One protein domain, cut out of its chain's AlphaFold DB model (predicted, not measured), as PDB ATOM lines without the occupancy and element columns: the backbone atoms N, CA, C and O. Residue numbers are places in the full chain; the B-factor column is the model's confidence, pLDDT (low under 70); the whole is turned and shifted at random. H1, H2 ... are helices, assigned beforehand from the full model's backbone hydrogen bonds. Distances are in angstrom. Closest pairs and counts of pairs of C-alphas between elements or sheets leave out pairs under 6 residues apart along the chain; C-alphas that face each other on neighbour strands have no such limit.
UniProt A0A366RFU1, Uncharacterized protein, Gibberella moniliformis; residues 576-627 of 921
ATOM      1  N   SER A 576     -12.257 -18.088   3.355       65.50
ATOM      2  CA  SER A 576     -11.406 -17.824   4.524       65.50
ATOM      3  C   SER A 576      -9.962 -17.394   4.215       65.50
ATOM      4  O   SER A 576      -9.282 -16.908   5.114       65.50
ATOM      5  N   SER A 577      -9.468 -17.581   2.988       66.38
ATOM      6  CA  SER A 577      -8.134 -17.139   2.563       66.38
ATOM      7  C   SER A 577      -8.057 -15.667   2.137       66.38
ATOM      8  O   SER A 577      -6.953 -15.165   1.938       66.38
ATOM      9  N   CYS A 578      -9.183 -14.950   2.005       76.12
ATOM     10  CA  CYS A 578      -9.191 -13.574   1.508       76.12
ATOM     11  C   CYS A 578     -10.250 -12.700   2.198       76.12
ATOM     12  O   CYS A 578     -11.443 -12.828   1.940       76.12
ATOM     13  N   ASN A 579      -9.803 -11.719   2.989       74.56
ATOM     14  CA  ASN A 579     -10.681 -10.802   3.732       74.56
ATOM     15  C   ASN A 579     -11.666 -10.029   2.831       74.56
ATOM     16  O   ASN A 579     -12.771  -9.721   3.262       74.56
ATOM     17  N   ILE A 580     -11.294  -9.765   1.573       75.38
ATOM     18  CA  ILE A 580     -12.144  -9.065   0.596       75.38
ATOM     19  C   ILE A 580     -13.223  -9.996   0.018       75.38
ATOM     20  O   ILE A 580     -14.346  -9.562  -0.209       75.38
ATOM     21  N   CYS A 581     -12.908 -11.277  -0.213       75.81
ATOM     22  CA  CYS A 581     -13.865 -12.250  -0.765       75.81
ATOM     23  C   CYS A 581     -14.866 -12.777   0.284       75.81
ATOM     24  O   CYS A 581     -15.913 -13.325  -0.076       75.81
ATOM     25  N   ILE A 582     -14.520 -12.635   1.569       71.38
ATOM     26  CA  ILE A 582     -15.395 -12.891   2.718       71.38
ATOM     27  C   ILE A 582     -16.268 -11.653   2.929       71.38
ATOM     28  O   ILE A 582     -17.473 -11.730   2.743       71.38
ATOM     29  N   GLY A 583     -15.660 -10.490   3.173       58.69
ATOM     30  CA  GLY A 583     -16.332  -9.288   3.667       58.69
ATOM     31  C   GLY A 583     -16.303  -9.196   5.198       58.69
ATOM     32  O   GLY A 583     -16.071 -10.186   5.891       58.69
ATOM     33  N   ASP A 584     -16.504  -7.989   5.733       49.97
ATOM     34  CA  ASP A 584     -16.157  -7.634   7.123       49.97
ATOM     35  C   ASP A 584     -16.970  -8.354   8.220       49.97
ATOM     36  O   ASP A 584     -16.582  -8.329   9.388       49.97
ATOM     37  N   SER A 585     -18.079  -9.016   7.879       52.97
ATOM     38  CA  SER A 585     -18.956  -9.717   8.831       52.97
ATOM     39  C   SER A 585     -18.655 -11.211   9.001       52.97
ATOM     40  O   SER A 585     -19.280 -11.856   9.837       52.97
ATOM     41  N   GLY A 586     -17.717 -11.783   8.236       51.69
ATOM     42  CA  GLY A 586     -17.488 -13.235   8.217       51.69
ATOM     43  C   GLY A 586     -18.520 -14.029   7.400       51.69
ATOM     44  O   GLY A 586     -18.351 -15.236   7.233       51.69
ATOM     45  N   ASP A 587     -19.528 -13.354   6.842       52.47
ATOM     46  CA  ASP A 587     -20.520 -13.915   5.920       52.47
ATOM     47  C   ASP A 587     -20.146 -13.619   4.469       52.47
ATOM     48  O   ASP A 587     -19.556 -12.586   4.181       52.47
ATOM     49  N   LEU A 588     -20.532 -14.492   3.535       55.59
ATOM     50  CA  LEU A 588     -20.233 -14.354   2.106       55.59
ATOM     51  C   LEU A 588     -20.909 -13.104   1.508       55.59
ATOM     52  O   LEU A 588     -22.060 -13.166   1.091       55.59
ATOM     53  N   THR A 589     -20.172 -12.001   1.375       57.41
ATOM     54  CA  THR A 589     -20.692 -10.725   0.830       57.41
ATOM     55  C   THR A 589     -20.877 -10.688  -0.693       57.41
ATOM     56  O   THR A 589     -21.399  -9.715  -1.225       57.41
ATOM     57  N   GLY A 590     -20.439 -11.725  -1.417       61.50
ATOM     58  CA  GLY A 590     -20.488 -11.769  -2.889       61.50
ATOM     59  C   GLY A 590     -19.421 -10.912  -3.589       61.50
ATOM     60  O   GLY A 590     -19.359 -10.898  -4.815       61.50
ATOM     61  N   MET A 591     -18.548 -10.231  -2.839       70.50
ATOM     62  CA  MET A 591     -17.462  -9.428  -3.403       70.50
ATOM     63  C   MET A 591     -16.317 -10.298  -3.948       70.50
ATOM     64  O   MET A 591     -15.958 -11.326  -3.373       70.50
ATOM     65  N   VAL A 592     -15.728  -9.861  -5.066       80.50
ATOM     66  CA  VAL A 592     -14.581 -10.508  -5.727       80.50
ATOM     67  C   VAL A 592     -13.417  -9.520  -5.770       80.50
ATOM     68  O   VAL A 592     -13.540  -8.443  -6.364       80.50
ATOM     69  N   CYS A 593     -12.295  -9.876  -5.135       82.50
ATOM     70  CA  CYS A 593     -11.097  -9.035  -5.108       82.50
ATOM     71  C   CYS A 593     -10.387  -8.985  -6.471       82.50
ATOM     72  O   CYS A 593     -10.598  -9.849  -7.317       82.50
ATOM     73  N   ALA A 594      -9.523  -7.984  -6.672       83.62
ATOM     74  CA  ALA A 594      -8.783  -7.806  -7.924       83.62
ATOM     75  C   ALA A 594      -7.939  -9.040  -8.294       83.62
ATOM     76  O   ALA A 594      -8.022  -9.503  -9.424       83.62
ATOM     77  N   GLU A 595      -7.230  -9.627  -7.323       85.19
ATOM     78  CA  GLU A 595      -6.437 -10.851  -7.523       85.19
ATOM     79  C   GLU A 595      -7.296 -12.016  -8.026       85.19
ATOM     80  O   GLU A 595      -6.910 -12.720  -8.956       85.19
ATOM     81  N   ALA A 596      -8.502 -12.181  -7.468       86.75
ATOM     82  CA  ALA A 596      -9.403 -13.243  -7.888       86.75
ATOM     83  C   ALA A 596     -10.006 -13.009  -9.282       86.75
ATOM     84  O   ALA A 596     -10.292 -13.974  -9.978       86.75
ATOM     85  N   ARG A 597     -10.169 -11.752  -9.720       85.88
ATOM     86  CA  ARG A 597     -10.663 -11.427 -11.073       85.88
ATOM     87  C   ARG A 597      -9.669 -11.797 -12.172       85.88
ATOM     88  O   ARG A 597     -10.089 -12.050 -13.294       85.88
ATOM     89  N   SER A 598      -8.376 -11.794 -11.856       85.12
ATOM     90  CA  SER A 598      -7.296 -12.157 -12.780       85.12
ATOM     91  C   SER A 598      -6.824 -13.609 -12.646       85.12
ATOM     92  O   SER A 598      -6.026 -14.058 -13.464       85.12
ATOM     93  N   ALA A 599      -7.268 -14.337 -11.619       89.56
ATOM     94  CA  ALA A 599      -6.840 -15.708 -11.356       89.56
ATOM     95  C   ALA A 599      -7.655 -16.737 -12.154       89.56
ATOM     96  O   ALA A 599      -8.846 -16.559 -12.409       89.56
ATOM     97  N   ILE A 600      -7.026 -17.864 -12.494       90.19
ATOM     98  CA  ILE A 600      -7.716 -18.989 -13.136       90.19
ATOM     99  C   ILE A 600      -8.553 -19.778 -12.121       90.19
ATOM    100  O   ILE A 600      -8.223 -19.869 -10.937       90.19
ATOM    101  N   CYS A 601      -9.620 -20.430 -12.596       88.81
ATOM    102  CA  CYS A 601     -10.540 -21.196 -11.744       88.81
ATOM    103  C   CYS A 601      -9.844 -22.283 -10.907       88.81
ATOM    104  O   CYS A 601     -10.289 -22.594  -9.800       88.81
ATOM    105  N   LYS A 602      -8.741 -22.840 -11.416       87.50
ATOM    106  CA  LYS A 602      -7.928 -23.842 -10.720       87.50
ATOM    107  C   LYS A 602      -7.263 -23.276  -9.464       87.50
ATOM    108  O   LYS A 602      -7.329 -23.904  -8.409       87.50
ATOM    109  N   ASP A 603      -6.698 -22.077  -9.558       89.56
ATOM    110  CA  ASP A 603      -6.024 -21.398  -8.443       89.56
ATOM    111  C   ASP A 603      -7.036 -20.910  -7.407       89.56
ATOM    112  O   ASP A 603      -6.817 -21.004  -6.198       89.56
ATOM    113  N   LEU A 604      -8.200 -20.477  -7.892       88.62
ATOM    114  CA  LEU A 604      -9.346 -20.126  -7.064       88.62
ATOM    115  C   LEU A 604     -10.002 -21.330  -6.390       88.62
ATOM    116  O   LEU A 604     -10.773 -21.128  -5.455       88.62
ATOM    117  N   LYS A 605      -9.710 -22.555  -6.846       89.06
ATOM    118  CA  LYS A 605     -10.356 -23.804  -6.417       89.06
ATOM    119  C   LYS A 605     -11.879 -23.739  -6.564       89.06
ATOM    120  O   LYS A 605     -12.614 -24.064  -5.632       89.06
ATOM    121  N   CYS A 606     -12.346 -23.267  -7.722       89.50
ATOM    122  CA  CYS A 606     -13.774 -23.163  -8.006       89.50
ATOM    123  C   CYS A 606     -14.481 -24.525  -7.904       89.50
ATOM    124  O   CYS A 606     -13.918 -25.568  -8.234       89.50
ATOM    125  N   ASP A 607     -15.730 -24.497  -7.445       89.44
ATOM    126  CA  ASP A 607     -16.555 -25.679  -7.236       89.44
ATOM    127  C   ASP A 607     -17.132 -26.185  -8.560       89.44
ATOM    128  O   ASP A 607     -18.187 -25.743  -9.016       89.44
ATOM    129  N   ILE A 608     -16.424 -27.134  -9.173       89.00
ATOM    130  CA  ILE A 608     -16.790 -27.752 -10.454       89.00
ATOM    131  C   ILE A 608     -18.171 -28.432 -10.382       89.00
ATOM    132  O   ILE A 608     -18.827 -28.577 -11.412       89.00
ATOM    133  N   ALA A 609     -18.678 -28.788  -9.194       88.19
ATOM    134  CA  ALA A 609     -20.027 -29.343  -9.061       88.19
ATOM    135  C   ALA A 609     -21.132 -28.338  -9.441       88.19
ATOM    136  O   ALA A 609     -22.252 -28.749  -9.729       88.19
ATOM    137  N   ARG A 610     -20.813 -27.036  -9.481       90.56
ATOM    138  CA  ARG A 610     -21.694 -25.957  -9.962       90.56
ATOM    139  C   ARG A 610     -21.482 -25.607 -11.435       90.56
ATOM    140  O   ARG A 610     -21.838 -24.513 -11.881       90.56
ATOM    141  N   SER A 611     -20.864 -26.516 -12.184       91.81
ATOM    142  CA  SER A 611     -20.818 -26.427 -13.638       91.81
ATOM    143  C   SER A 611     -22.159 -26.826 -14.256       91.81
ATOM    144  O   SER A 611     -22.905 -27.655 -13.733       91.81
ATOM    145  N   VAL A 612     -22.482 -26.197 -15.380       91.12
ATOM    146  CA  VAL A 612     -23.688 -26.449 -16.159       91.12
ATOM    147  C   VAL A 612     -23.380 -27.547 -17.175       91.12
ATOM    148  O   VAL A 612     -22.437 -27.394 -17.953       91.12
ATOM    149  N   PRO A 613     -24.163 -28.640 -17.224       86.81
ATOM    150  CA  PRO A 613     -23.961 -29.685 -18.215       86.81
ATOM    151  C   PRO A 613     -24.287 -29.173 -19.618       86.81
ATOM    152  O   PRO A 613     -25.329 -28.559 -19.863       86.81
ATOM    153  N   ARG A 614     -23.399 -29.494 -20.551       88.88
ATOM    154  CA  ARG A 614     -23.400 -29.003 -21.926       88.88
ATOM    155  C   ARG A 614     -23.717 -30.134 -22.900       88.88
ATOM    156  O   ARG A 614     -22.986 -31.122 -22.964       88.88
ATOM    157  N   LYS A 615     -24.825 -30.044 -23.645       89.00
ATOM    158  CA  LYS A 615     -25.347 -31.170 -24.453       89.00
ATOM    159  C   LYS A 615     -24.361 -31.587 -25.541       89.00
ATOM    160  O   LYS A 615     -24.005 -32.759 -25.630       89.00
ATOM    161  N   ARG A 616     -23.876 -30.623 -26.321       89.06
ATOM    162  CA  ARG A 616     -22.917 -30.826 -27.410       89.06
ATOM    163  C   ARG A 616     -21.571 -31.325 -26.886       89.06
ATOM    164  O   ARG A 616     -20.976 -32.194 -27.512       89.06
ATOM    165  N   GLN A 617     -21.118 -30.845 -25.725       87.88
ATOM    166  CA  GLN A 617     -19.913 -31.358 -25.059       87.88
ATOM    167  C   GLN A 617     -20.070 -32.842 -24.697       87.88
ATOM    168  O   GLN A 617     -19.211 -33.654 -25.036       87.88
ATOM    169  N   ILE A 618     -21.188 -33.213 -24.062       87.50
ATOM    170  CA  ILE A 618     -21.487 -34.599 -23.674       87.50
ATOM    171  C   ILE A 618     -21.602 -35.503 -24.906       87.50
ATOM    172  O   ILE A 618     -21.088 -36.619 -24.893       87.50
ATOM    173  N   GLU A 619     -22.240 -35.039 -25.981       87.25
ATOM    174  CA  GLU A 619     -22.346 -35.787 -27.239       87.25
ATOM    175  C   GLU A 619     -20.973 -36.041 -27.872       87.25
ATOM    176  O   GLU A 619     -20.692 -37.168 -28.285       87.25
ATOM    177  N   ILE A 620     -20.099 -35.030 -27.904       83.56
ATOM    178  CA  ILE A 620     -18.732 -35.162 -28.426       83.56
ATOM    179  C   ILE A 620     -17.925 -36.142 -27.564       83.56
ATOM    180  O   ILE A 620     -17.332 -37.082 -28.094       83.56
ATOM    181  N   LEU A 621     -17.957 -35.997 -26.236       82.06
ATOM    182  CA  LEU A 621     -17.288 -36.915 -25.305       82.06
ATOM    183  C   LEU A 621     -17.845 -38.346 -25.407       82.06
ATOM    184  O   LEU A 621     -17.097 -39.324 -25.350       82.06
ATOM    185  N   GLY A 622     -19.152 -38.487 -25.619       75.44
ATOM    186  CA  GLY A 622     -19.832 -39.759 -25.854       75.44
ATOM    187  C   GLY A 622     -19.415 -40.441 -27.161       75.44
ATOM    188  O   GLY A 622     -19.328 -41.666 -27.223       75.44
ATOM    189  N   GLN A 623     -19.116 -39.678 -28.213       66.56
ATOM    190  CA  GLN A 623     -18.611 -40.218 -29.482       66.56
ATOM    191  C   GLN A 623     -17.143 -40.657 -29.378       66.56
ATOM    192  O   GLN A 623     -16.779 -41.702 -29.922       66.56
ATOM    193  N   VAL A 624     -16.327 -39.909 -28.626       59.94
ATOM    194  CA  VAL A 624     -14.921 -40.247 -28.345       59.94
ATOM    195  C   VAL A 624     -14.814 -41.518 -27.493       59.94
ATOM    196  O   VAL A 624     -14.006 -42.396 -27.791       59.94
ATOM    197  N   THR A 625     -15.665 -41.669 -26.474       57.53
ATOM    198  CA  THR A 625     -15.657 -42.836 -25.568       57.53
ATOM    199  C   THR A 625     -16.230 -44.110 -26.191       57.53
ATOM    200  O   THR A 625     -15.801 -45.204 -25.831       57.53
ATOM    201  N   ASN A 626     -17.130 -43.999 -27.176       50.16
ATOM    202  CA  ASN A 626     -17.689 -45.143 -27.910       50.16
ATOM    203  C   ASN A 626     -16.859 -45.572 -29.142       50.16
ATOM    204  O   ASN A 626     -17.329 -46.363 -29.959       50.16
ATOM    205  N   GLY A 627     -15.620 -45.087 -29.284       43.62
ATOM    206  CA  GLY A 627     -14.652 -45.607 -30.256       43.62
ATOM    207  C   GLY A 627     -14.859 -45.180 -31.714       43.62
ATOM    208  O   GLY A 627     -14.213 -45.741 -32.599       43.62
TER     209      GLY A 627
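What this domain is: This is residues 576 to 627 of the 921 residues of an uncharacterized protein of Gibberella moniliformis (UniProt A0A366RFU1). Picture an extended string of helices: the short H1, H2 and H3 sit at one end with the loop of residues 583 to 593, and residues 605 to 627 stick out as an arm ending in H4, the longest helix. The 52 printed residues hold four named helices, H1 to H4 in chain order, and no named strand; the class is all helix, though under half of the residues are in named elements. The radius of gyration of the C-alphas is 16.9 A and the spans are 52 by 19 by 14 A.

How they stand to each other: Start at H1, residues 579 to 582; it is apart from H2, residues 594 to 598, but only just, the closest C-alphas being 8.5 A apart. H2 and H3, residues 601 to 604, are close but not clearly touching; their closest C-alphas, of Ala 596 and Leu 604, are 6.9 A apart. H4, residues 615 to 625, is apart from H1, H2 and H3. In H2 and H4 every O i to N i+4 pair is within hydrogen-bond range; H1 and H3 are too short for one.

Where its parts are: Find C-alpha 579 at (-10.681, -10.802, 3.732), where H1 begins its 5.3 A. H2 covers 6.7 A and H3 4.9 A. H4 runs 15.2 A to C-alpha 625 at (-15.657, -42.836, -25.568).

The domain as a whole: The C-alphas farthest apart, of Asp 584 and Gly 627, are 53.3 A apart. The printed part has no cut; the link from H1 to H2 is long. Look for pLDDT under 70 at residues 576 to 577, 583 to 590 and 623 to 627.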